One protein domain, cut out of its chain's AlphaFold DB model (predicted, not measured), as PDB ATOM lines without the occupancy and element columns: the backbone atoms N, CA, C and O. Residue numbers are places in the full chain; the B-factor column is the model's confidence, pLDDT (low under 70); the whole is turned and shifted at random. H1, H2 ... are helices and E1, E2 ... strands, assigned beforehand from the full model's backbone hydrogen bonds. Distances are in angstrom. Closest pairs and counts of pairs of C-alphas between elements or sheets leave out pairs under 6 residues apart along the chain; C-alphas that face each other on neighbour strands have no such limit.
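AT A GLANCE: This is residues 4 to 51 and 85 to 109 of the 148 residues of the protein "Amidase enhancer" of Paenibacillus sp. P1XP2 (UniProt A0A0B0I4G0). Three two-stranded antiparallel ribbons follow one another along an elongated outline: E3 and E6 in the middle, the hairpin E1 and E2 at one end together with the short helix H1, and the hairpin E4 and E5 at the other end. The ribbons do not join into one sheet, and a long link with no named element runs from E2 to H1. The 73 printed residues hold six named strands and one named helix in the order E1, E2, H1, E3, E4, E5, E6; the class is mostly strand, with under half of the residues in named elements. The whole is only just loose, close to compact, with a radius of gyration of the C-alphas of 13.7 A, and spans 41 by 26 by 24 A.

IN THESE COORDINATES: E1, residues 4 to 8, begins at C-alpha 4 (105.719, 174.967, 181.686) and is 11.3 A long. E2, residues 14 to 19, measures 13.4 A. H1, residues 31 to 35, measures 6.0 A and begins at C-alpha 31 (119.254, 180.654, 187.948). E3, residues 44 to 49, measures 15.0 A. After the cut come E4, residues 86 to 89, of 9.8 A, and E5, residues 95 to 98, of 10.0 A. E6, residues 103 to 108, is 15.8 A long and ends at C-alpha 108 (107.561, 188.950, 183.099).

HOW THE PARTS SIT: E1 and E2 form an antiparallel hairpin at 158 degrees, with N 6 and O 16 2.9 A apart and N 18 and O 4 2.8 A apart, both within hydrogen-bond range. Residues 18 to 19 of E2 also pair antiparallel with residues 22 to 23. In H1 every O i to N i+4 pair is within hydrogen-bond range. H1 is apart from E1 and from E6. The closest C-alphas of E1 and E3 are those of Asp 4 and Ile 46, 6.7 A apart. E3 and E6 are antiparallel neighbours at 154 degrees, with N 47 and O 105 within hydrogen-bond range at 2.9 A and N 105 and O 47 at 2.8 A. The closest C-alphas of E3 and E5 are those of Thr 49 and Val 98, 5.4 A apart. E4 and E5 form an antiparallel hairpin at 152 degrees, with N 88 and O 96 within hydrogen-bond range at 2.8 A. E4 is apart from E6.

THE WHOLE: The two C-alphas farthest apart are those of Lys 27 and Gly 91, at 42.9 A. Residues 52 to 84 are not printed, and C-alphas 51 and 85 stand 12.0 A apart across this cut. Of the links printed whole, that from E2 to H1, with 11 residues, is long. The mean pLDDT of the printed part is 78.5; residues 49 to 51, 85 to 86, 90 to 91 and 97 to 101 are under 70.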
ATOM      1  N   ASP A   4     106.805 174.668 180.754       83.31
ATOM      2  CA  ASP A   4     105.719 174.967 181.686       83.31
ATOM      3  C   ASP A   4     106.268 175.246 183.089       83.31
ATOM      4  O   ASP A   4     107.147 174.538 183.585       83.31
ATOM      5  N   VAL A   5     105.724 176.267 183.755       84.50
ATOM      6  CA  VAL A   5     106.006 176.545 185.172       84.50
ATOM      7  C   VAL A   5     105.123 175.635 186.022       84.50
ATOM      8  O   VAL A   5     103.904 175.801 186.037       84.50
ATOM      9  N   THR A   6     105.716 174.683 186.741       83.31
ATOM     10  CA  THR A   6     104.966 173.695 187.537       83.31
ATOM     11  C   THR A   6     104.754 174.110 188.980       83.31
ATOM     12  O   THR A   6     103.759 173.709 189.585       83.31
ATOM     13  N   LYS A   7     105.660 174.912 189.545       85.62
ATOM     14  CA  LYS A   7     105.521 175.435 190.908       85.62
ATOM     15  C   LYS A   7     105.897 176.901 190.984       85.62
ATOM     16  O   LYS A   7     106.785 177.384 190.277       85.62
ATOM     17  N   ARG A   8     105.209 177.595 191.887       88.88
ATOM     18  CA  ARG A   8     105.454 178.993 192.230       88.88
ATOM     19  C   ARG A   8     105.634 179.135 193.732       88.88
ATOM     20  O   ARG A   8     105.008 178.417 194.508       88.88
ATOM     21  N   GLY A   9     106.501 180.058 194.132       84.75
ATOM     22  CA  GLY A   9     106.659 180.443 195.530       84.75
ATOM     23  C   GLY A   9     105.548 181.396 195.999       84.75
ATOM     24  O   GLY A   9     104.778 181.890 195.172       84.75
ATOM     25  N   PRO A  10     105.506 181.744 197.298       84.69
ATOM     26  CA  PRO A  10     104.514 182.671 197.864       84.69
ATOM     27  C   PRO A  10     104.473 184.049 197.186       84.69
ATOM     28  O   PRO A  10     103.442 184.708 197.176       84.69
ATOM     29  N   SER A  11     105.584 184.478 196.577       81.06
ATOM     30  CA  SER A  11     105.670 185.734 195.822       81.06
ATOM     31  C   SER A  11     105.207 185.629 194.358       81.06
ATOM     32  O   SER A  11     105.403 186.567 193.590       81.06
ATOM     33  N   GLY A  12     104.664 184.482 193.931       83.62
ATOM     34  CA  GLY A  12     104.244 184.214 192.547       83.62
ATOM     35  C   GLY A  12     105.389 183.892 191.574       83.62
ATOM     36  O   GLY A  12     105.146 183.532 190.418       83.62
ATOM     37  N   ARG A  13     106.642 183.987 192.032       86.94
ATOM     38  CA  ARG A  13     107.849 183.662 191.258       86.94
ATOM     39  C   ARG A  13     107.929 182.172 190.942       86.94
ATOM     40  O   ARG A  13     107.621 181.349 191.803       86.94
ATOM     41  N   ALA A  14     108.361 181.838 189.728       85.75
ATOM     42  CA  ALA A  14     108.571 180.465 189.288       85.75
ATOM     43  C   ALA A  14     109.682 179.804 190.120       85.75
ATOM     44  O   ALA A  14     110.792 180.331 190.217       85.75
ATOM     45  N   THR A  15     109.370 178.662 190.733       84.75
ATOM     46  CA  THR A  15     110.318 177.869 191.531       84.75
ATOM     47  C   THR A  15     110.674 176.545 190.874       84.75
ATOM     48  O   THR A  15     111.737 176.005 191.158       84.75
ATOM     49  N   GLU A  16     109.825 176.043 189.978       85.62
ATOM     50  CA  GLU A  16     110.060 174.818 189.219       85.62
ATOM     51  C   GLU A  16     109.540 175.002 187.788       85.62
ATOM     52  O   GLU A  16     108.420 175.480 187.581       85.62
ATOM     53  N   ILE A  17     110.366 174.634 186.808       84.75
ATOM     54  CA  ILE A  17     110.045 174.694 185.382       84.75
ATOM     55  C   ILE A  17     110.301 173.313 184.785       84.75
ATOM     56  O   ILE A  17     111.340 172.704 185.046       84.75
ATOM     57  N   LYS A  18     109.364 172.819 183.974       86.38
ATOM     58  CA  LYS A  18     109.535 171.596 183.189       86.38
ATOM     59  C   LYS A  18     109.741 171.933 181.722       86.38
ATOM     60  O   LYS A  18     108.919 172.628 181.133       86.38
ATOM     61  N   ALA A  19     110.794 171.383 181.130       83.25
ATOM     62  CA  ALA A  19     111.027 171.403 179.692       83.25
ATOM     63  C   ALA A  19     110.803 169.992 179.135       83.25
ATOM     64  O   ALA A  19     111.424 169.035 179.595       83.25
ATOM     65  N   ASN A  20     109.898 169.840 178.167       80.12
ATOM     66  CA  ASN A  20     109.546 168.544 177.565       80.12
ATOM     67  C   ASN A  20     109.169 167.463 178.602       80.12
ATOM     68  O   ASN A  20     109.482 166.288 178.434       80.12
ATOM     69  N   GLY A  21     108.528 167.866 179.702       75.31
ATOM     70  CA  GLY A  21     108.130 166.968 180.792       75.31
ATOM     71  C   GLY A  21     109.229 166.638 181.809       75.31
ATOM     72  O   GLY A  21     108.907 166.096 182.868       75.31
ATOM     73  N   GLN A  22     110.487 167.012 181.561       78.81
ATOM     74  CA  GLN A  22     111.576 166.879 182.530       78.81
ATOM     75  C   GLN A  22     111.700 168.143 183.377       78.81
ATOM     76  O   GLN A  22     111.686 169.256 182.851       78.81
ATOM     77  N   VAL A  23     111.808 167.973 184.697       80.50
ATOM     78  CA  VAL A  23     112.084 169.084 185.615       80.50
ATOM     79  C   VAL A  23     113.485 169.595 185.337       80.50
ATOM     80  O   VAL A  23     114.439 168.819 185.321       80.50
ATOM     81  N   LEU A  24     113.596 170.899 185.108       78.38
ATOM     82  CA  LEU A  24     114.878 171.550 184.945       78.38
ATOM     83  C   LEU A  24     115.500 171.715 186.336       78.38
ATOM     84  O   LEU A  24     115.100 172.594 187.101       78.38
ATOM     85  N   ASP A  25     116.425 170.818 186.677       74.56
ATOM     86  CA  ASP A  25     117.115 170.851 187.963       74.56
ATOM     87  C   ASP A  25     118.103 172.021 187.988       74.56
ATOM     88  O   ASP A  25     119.086 172.063 187.245       74.56
ATOM     89  N   VAL A  26     117.803 173.015 188.818       74.12
ATOM     90  CA  VAL A  26     118.657 174.179 189.041       74.12
ATOM     91  C   VAL A  26     118.952 174.286 190.526       74.12
ATOM     92  O   VAL A  26     118.058 174.191 191.362       74.12
ATOM     93  N   LYS A  27     120.219 174.554 190.860       75.69
ATOM     94  CA  LYS A  27     120.679 174.660 192.253       75.69
ATOM     95  C   LYS A  27     119.874 175.684 193.067       75.69
ATOM     96  O   LYS A  27     119.656 175.484 194.256       75.69
ATOM     97  N   TYR A  28     119.436 176.769 192.420       77.50
ATOM     98  CA  TYR A  28     118.571 177.795 193.000       77.50
ATOM     99  C   TYR A  28     117.593 178.335 191.946       77.50
ATOM    100  O   TYR A  28     118.016 178.548 190.806       77.50
ATOM    101  N   PRO A  29     116.335 178.654 192.309       76.44
ATOM    102  CA  PRO A  29     115.339 179.177 191.369       76.44
ATOM    103  C   PRO A  29     115.750 180.449 190.611       76.44
ATOM    104  O   PRO A  29     115.311 180.665 189.487       76.44
ATOM    105  N   ASP A  30     116.611 181.296 191.185       79.25
ATOM    106  CA  ASP A  30     117.062 182.531 190.524       79.25
ATOM    107  C   ASP A  30     117.905 182.262 189.260       79.25
ATOM    108  O   ASP A  30     117.923 183.079 188.339       79.25
ATOM    109  N   LEU A  31     118.507 181.069 189.143       81.06
ATOM    110  CA  LEU A  31     119.254 180.654 187.948       81.06
ATOM    111  C   LEU A  31     118.375 180.545 186.699       81.06
ATOM    112  O   LEU A  31     118.897 180.645 185.591       81.06
ATOM    113  N   PHE A  32     117.052 180.410 186.839       82.19
ATOM    114  CA  PHE A  32     116.156 180.453 185.682       82.19
ATOM    115  C   PHE A  32     116.264 181.769 184.913       82.19
ATOM    116  O   PHE A  32     116.047 181.786 183.706       82.19
ATOM    117  N   ARG A  33     116.660 182.863 185.574       82.94
ATOM    118  CA  ARG A  33     116.885 184.142 184.902       82.94
ATOM    119  C   ARG A  33     118.010 184.047 183.889       82.94
ATOM    120  O   ARG A  33     117.803 184.389 182.733       82.94
ATOM    121  N   SER A  34     119.186 183.590 184.312       82.00
ATOM    122  CA  SER A  34     120.359 183.500 183.441       82.00
ATOM    123  C   SER A  34     120.217 182.369 182.425       82.00
ATOM    124  O   SER A  34     120.537 182.568 181.256       82.00
ATOM    125  N   ALA A  35     119.662 181.225 182.834       81.31
ATOM    126  CA  ALA A  35     119.473 180.061 181.971       81.31
ATOM    127  C   ALA A  35     118.490 180.308 180.811       81.31
ATOM    128  O   ALA A  35     118.663 179.740 179.737       81.31
ATOM    129  N   LEU A  36     117.479 181.164 181.002       81.31
ATOM    130  CA  LEU A  36     116.436 181.447 180.005       81.31
ATOM    131  C   LEU A  36     116.672 182.760 179.239       81.31
ATOM    132  O   LEU A  36     115.725 183.376 178.755       81.31
ATOM    133  N   GLY A  37     117.932 183.189 179.119       80.19
ATOM    134  CA  GLY A  37     118.300 184.360 178.316       80.19
ATOM    135  C   GLY A  37     118.365 185.674 179.094       80.19
ATOM    136  O   GLY A  37     118.072 186.728 178.542       80.19
ATOM    137  N   SER A  38     118.776 185.627 180.364       83.06
ATOM    138  CA  SER A  38     118.937 186.800 181.239       83.06
ATOM    139  C   SER A  38     117.629 187.563 181.505       83.06
ATOM    140  O   SER A  38     117.528 188.777 181.322       83.06
ATOM    141  N   LEU A  39     116.599 186.842 181.956       86.12
ATOM    142  CA  LEU A  39     115.303 187.437 182.274       86.12
ATOM    143  C   LEU A  39     115.408 188.460 183.433       86.12
ATOM    144  O   LEU A  39     116.141 188.231 184.405       86.12
ATOM    145  N   PRO A  40     114.634 189.567 183.399       85.31
ATOM    146  CA  PRO A  40     114.644 190.591 184.452       85.31
ATOM    147  C   PRO A  40     114.169 190.113 185.828       85.31
ATOM    148  O   PRO A  40     114.489 190.742 186.841       85.31
ATOM    149  N   SER A  41     113.401 189.026 185.893       87.25
ATOM    150  CA  SER A  41     112.910 188.423 187.132       87.25
ATOM    151  C   SER A  41     112.541 186.956 186.914       87.25
ATOM    152  O   SER A  41     112.428 186.499 185.782       87.25
ATOM    153  N   THR A  42     112.329 186.223 188.008       86.06
ATOM    154  CA  THR A  42     111.671 184.903 188.005       86.06
ATOM    155  C   THR A  42     110.146 185.008 188.103       86.06
ATOM    156  O   THR A  42     109.447 184.000 188.202       86.06
ATOM    157  N   LEU A  43     109.601 186.228 188.107       86.62
ATOM    158  CA  LEU A  43     108.166 186.485 188.123       86.62
ATOM    159  C   LEU A  43     107.690 186.632 186.680       86.62
ATOM    160  O   LEU A  43     107.541 187.743 186.178       86.62
ATOM    161  N   PHE A  44     107.485 185.505 186.010       88.25
ATOM    162  CA  PHE A  44     106.996 185.480 184.638       88.25
ATOM    163  C   PHE A  44     105.982 184.368 184.396       88.25
ATOM    164  O   PHE A  44     105.875 183.407 185.167       88.25
ATOM    165  N   ASP A  45     105.265 184.527 183.293       85.00
ATOM    166  CA  ASP A  45     104.395 183.542 182.671       85.00
ATOM    167  C   ASP A  45     105.000 183.130 181.323       85.00
ATOM    168  O   ASP A  45     105.611 183.950 180.635       85.00
ATOM    169  N   ILE A  46     104.876 181.853 180.960       84.44
ATOM    170  CA  ILE A  46     105.399 181.317 179.699       84.44
ATOM    171  C   ILE A  46     104.222 181.121 178.753       84.44
ATOM    172  O   ILE A  46     103.277 180.403 179.072       84.44
ATOM    173  N   VAL A  47     104.285 181.758 177.589       79.81
ATOM    174  CA  VAL A  47     103.286 181.624 176.529       79.81
ATOM    175  C   VAL A  47     103.954 180.975 175.328       79.81
ATOM    176  O   VAL A  47     104.942 181.488 174.804       79.81
ATOM    177  N   GLN A  48     103.429 179.839 174.873       75.00
ATOM    178  CA  GLN A  48     103.918 179.203 173.652       75.00
ATOM    179  C   GLN A  48     103.527 180.057 172.439       75.00
ATOM    180  O   GLN A  48     102.339 180.263 172.179       75.00
ATOM    181  N   THR A  49     104.514 180.529 171.679       69.50
ATOM    182  CA  THR A  49     104.286 181.315 170.465       69.50
ATOM    183  C   THR A  49     104.349 180.441 169.223       69.50
ATOM    184  O   THR A  49     105.039 179.421 169.161       69.50
ATOM    185  N   GLY A  50     103.572 180.836 168.216       64.00
ATOM    186  CA  GLY A  50     103.685 180.263 166.878       64.00
ATOM    187  C   GLY A  50     102.986 178.922 166.680       64.00
ATOM    188  O   GLY A  50     103.128 178.362 165.605       64.00
ATOM    189  N   SER A  51     102.197 178.410 167.634       61.88
ATOM    190  CA  SER A  51     101.340 177.236 167.399       61.88
ATOM    191  C   SER A  51      99.856 177.575 167.536       61.88
ATOM    192  O   SER A  51      99.435 178.247 168.480       61.88
ATOM    193  N   GLY A  85     104.499 188.393 164.469       61.75
ATOM    194  CA  GLY A  85     103.703 188.879 165.605       61.75
ATOM    195  C   GLY A  85     102.257 189.272 165.268       61.75
ATOM    196  O   GLY A  85     101.887 190.439 165.337       61.75
ATOM    197  N   THR A  86     101.403 188.294 164.953       68.44
ATOM    198  CA  THR A  86      99.945 188.499 164.840       68.44
ATOM    199  C   THR A  86      99.260 188.222 166.176       68.44
ATOM    200  O   THR A  86      99.581 187.235 166.828       68.44
ATOM    201  N   VAL A  87      98.275 189.028 166.575       73.12
ATOM    202  CA  VAL A  87      97.412 188.726 167.729       73.12
ATOM    203  C   VAL A  87      96.078 188.175 167.230       73.12
ATOM    204  O   VAL A  87      95.392 188.821 166.444       73.12
ATOM    205  N   ILE A  88      95.713 186.977 167.679       73.25
ATOM    206  CA  ILE A  88      94.418 186.350 167.407       73.25
ATOM    207  C   ILE A  88      93.535 186.560 168.631       73.25
ATOM    208  O   ILE A  88      93.875 186.087 169.714       73.25
ATOM    209  N   LEU A  89      92.406 187.242 168.442       72.19
ATOM    210  CA  LEU A  89      91.346 187.351 169.436       72.19
ATOM    211  C   LEU A  89      90.297 186.272 169.157       72.19
ATOM    212  O   LEU A  89      89.710 186.224 168.076       72.19
ATOM    213  N   SER A  90      90.093 185.386 170.120       67.31
ATOM    214  CA  SER A  90      89.043 184.376 170.088       67.31
ATOM    215  C   SER A  90      87.685 185.001 170.439       67.31
ATOM    216  O   SER A  90      87.612 186.037 171.099       67.31
ATOM    217  N   GLY A  91      86.589 184.369 170.007       68.44
ATOM    218  CA  GLY A  91      85.225 184.859 170.263       68.44
ATOM    219  C   GLY A  91      84.816 184.883 171.743       68.44
ATOM    220  O   GLY A  91      83.820 185.505 172.087       68.44
ATOM    221  N   ASP A  92      85.593 184.239 172.615       74.62
ATOM    222  CA  ASP A  92      85.477 184.291 174.078       74.62
ATOM    223  C   ASP A  92      86.218 185.494 174.704       74.62
ATOM    224  O   ASP A  92      86.242 185.634 175.924       74.62
ATOM    225  N   GLY A  93      86.838 186.355 173.888       74.38
ATOM    226  CA  GLY A  93      87.635 187.497 174.340       74.38
ATOM    227  C   GLY A  93      89.096 187.163 174.667       74.38
ATOM    228  O   GLY A  93      89.851 188.059 175.048       74.38
ATOM    229  N   SER A  94      89.533 185.913 174.493       72.81
ATOM    230  CA  SER A  94      90.917 185.506 174.754       72.81
ATOM    231  C   SER A  94      91.841 185.913 173.604       72.81
ATOM    232  O   SER A  94      91.671 185.464 172.470       72.81
ATOM    233  N   ALA A  95      92.855 186.736 173.882       70.31
ATOM    234  CA  ALA A  95      93.866 187.137 172.901       70.31
ATOM    235  C   ALA A  95      95.142 186.293 173.023       70.31
ATOM    236  O   ALA A  95      95.642 186.062 174.124       70.31
ATOM    237  N   ARG A  96      95.715 185.873 171.892       70.06
ATOM    238  CA  ARG A  96      96.998 185.152 171.848       70.06
ATOM    239  C   ARG A  96      97.888 185.637 170.717       70.06
ATOM    240  O   ARG A  96      97.407 185.885 169.615       70.06
ATOM    241  N   SER A  97      99.190 185.727 170.966       67.81
ATOM    242  CA  SER A  97     100.169 186.045 169.930       67.81
ATOM    243  C   SER A  97     100.583 184.789 169.154       67.81
ATOM    244  O   SER A  97     100.871 183.731 169.717       67.81
ATOM    245  N   VAL A  98     100.614 184.906 167.831       68.19
ATOM    246  CA  VAL A  98     101.136 183.910 166.897       68.19
ATOM    247  C   VAL A  98     102.291 184.549 166.148       68.19
ATOM    248  O   VAL A  98     102.128 185.565 165.474       68.19
ATOM    249  N   ASP A  99     103.464 183.945 166.283       64.81
ATOM    250  CA  ASP A  99     104.671 184.383 165.598       64.81
ATOM    251  C   ASP A  99     105.008 183.448 164.426       64.81
ATOM    252  O   ASP A  99     104.471 182.340 164.307       64.81
ATOM    253  N   LYS A 100     105.886 183.908 163.534       63.03
ATOM    254  CA  LYS A 100     106.342 183.163 162.356       63.03
ATOM    255  C   LYS A 100     107.135 181.913 162.740       63.03
ATOM    256  O   LYS A 100     107.058 180.917 162.027       63.03
ATOM    257  N   ASN A 101     107.847 181.970 163.863       64.94
ATOM    258  CA  ASN A 101     108.679 180.888 164.377       64.94
ATOM    259  C   ASN A 101     108.046 180.250 165.619       64.94
ATOM    260  O   ASN A 101     107.394 180.927 166.416       64.94
ATOM    261  N   GLU A 102     108.268 178.947 165.794       71.88
ATOM    262  CA  GLU A 102     107.971 178.271 167.057       71.88
ATOM    263  C   GLU A 102     108.889 178.813 168.154       71.88
ATOM    264  O   GLU A 102     110.112 178.835 167.999       71.88
ATOM    265  N   GLY A 103     108.303 179.236 169.271       77.12
ATOM    266  CA  GLY A 103     109.069 179.785 170.378       77.12
ATOM    267  C   GLY A 103     108.287 179.849 171.682       77.12
ATOM    268  O   GLY A 103     107.159 179.360 171.801       77.12
ATOM    269  N   PHE A 104     108.920 180.466 172.672       80.94
ATOM    270  CA  PHE A 104     108.319 180.770 173.962       80.94
ATOM    271  C   PHE A 104     108.466 182.261 174.227       80.94
ATOM    272  O   PHE A 104     109.561 182.815 174.127       80.94
ATOM    273  N   MET A 105     107.357 182.905 174.568       81.38
ATOM    274  CA  MET A 105     107.325 184.285 175.023       81.38
ATOM    275  C   MET A 105     107.216 184.298 176.542       81.38
ATOM    276  O   MET A 105     106.279 183.740 177.113       81.38
ATOM    277  N   PHE A 106     108.176 184.952 177.187       86.25
ATOM    278  CA  PHE A 106     108.177 185.162 178.628       86.25
ATOM    279  C   PHE A 106     107.513 186.500 178.940       86.25
ATOM    280  O   PHE A 106     108.030 187.560 178.588       86.25
ATOM    281  N   VAL A 107     106.366 186.458 179.611       85.50
ATOM    282  CA  VAL A 107     105.642 187.647 180.068       85.50
ATOM    283  C   VAL A 107     105.981 187.863 181.536       85.50
ATOM    284  O   VAL A 107     105.395 187.254 182.428       85.50
ATOM    285  N   GLY A 108     107.004 188.683 181.774       85.62
ATOM    286  CA  GLY A 108     107.561 188.950 183.099       85.62
ATOM    287  C   GLY A 108     107.044 190.226 183.758       85.62
ATOM    288  O   GLY A 108     106.582 191.152 183.096       85.62
ATOM    289  N   ARG A 109     107.168 190.289 185.085       87.38
ATOM    290  CA  ARG A 109     106.893 191.470 185.914       87.38
ATOM    291  C   ARG A 109     108.035 191.690 186.906       87.38
ATOM    292  O   ARG A 109     108.639 190.738 187.399       87.38
TER     293      ARG A 109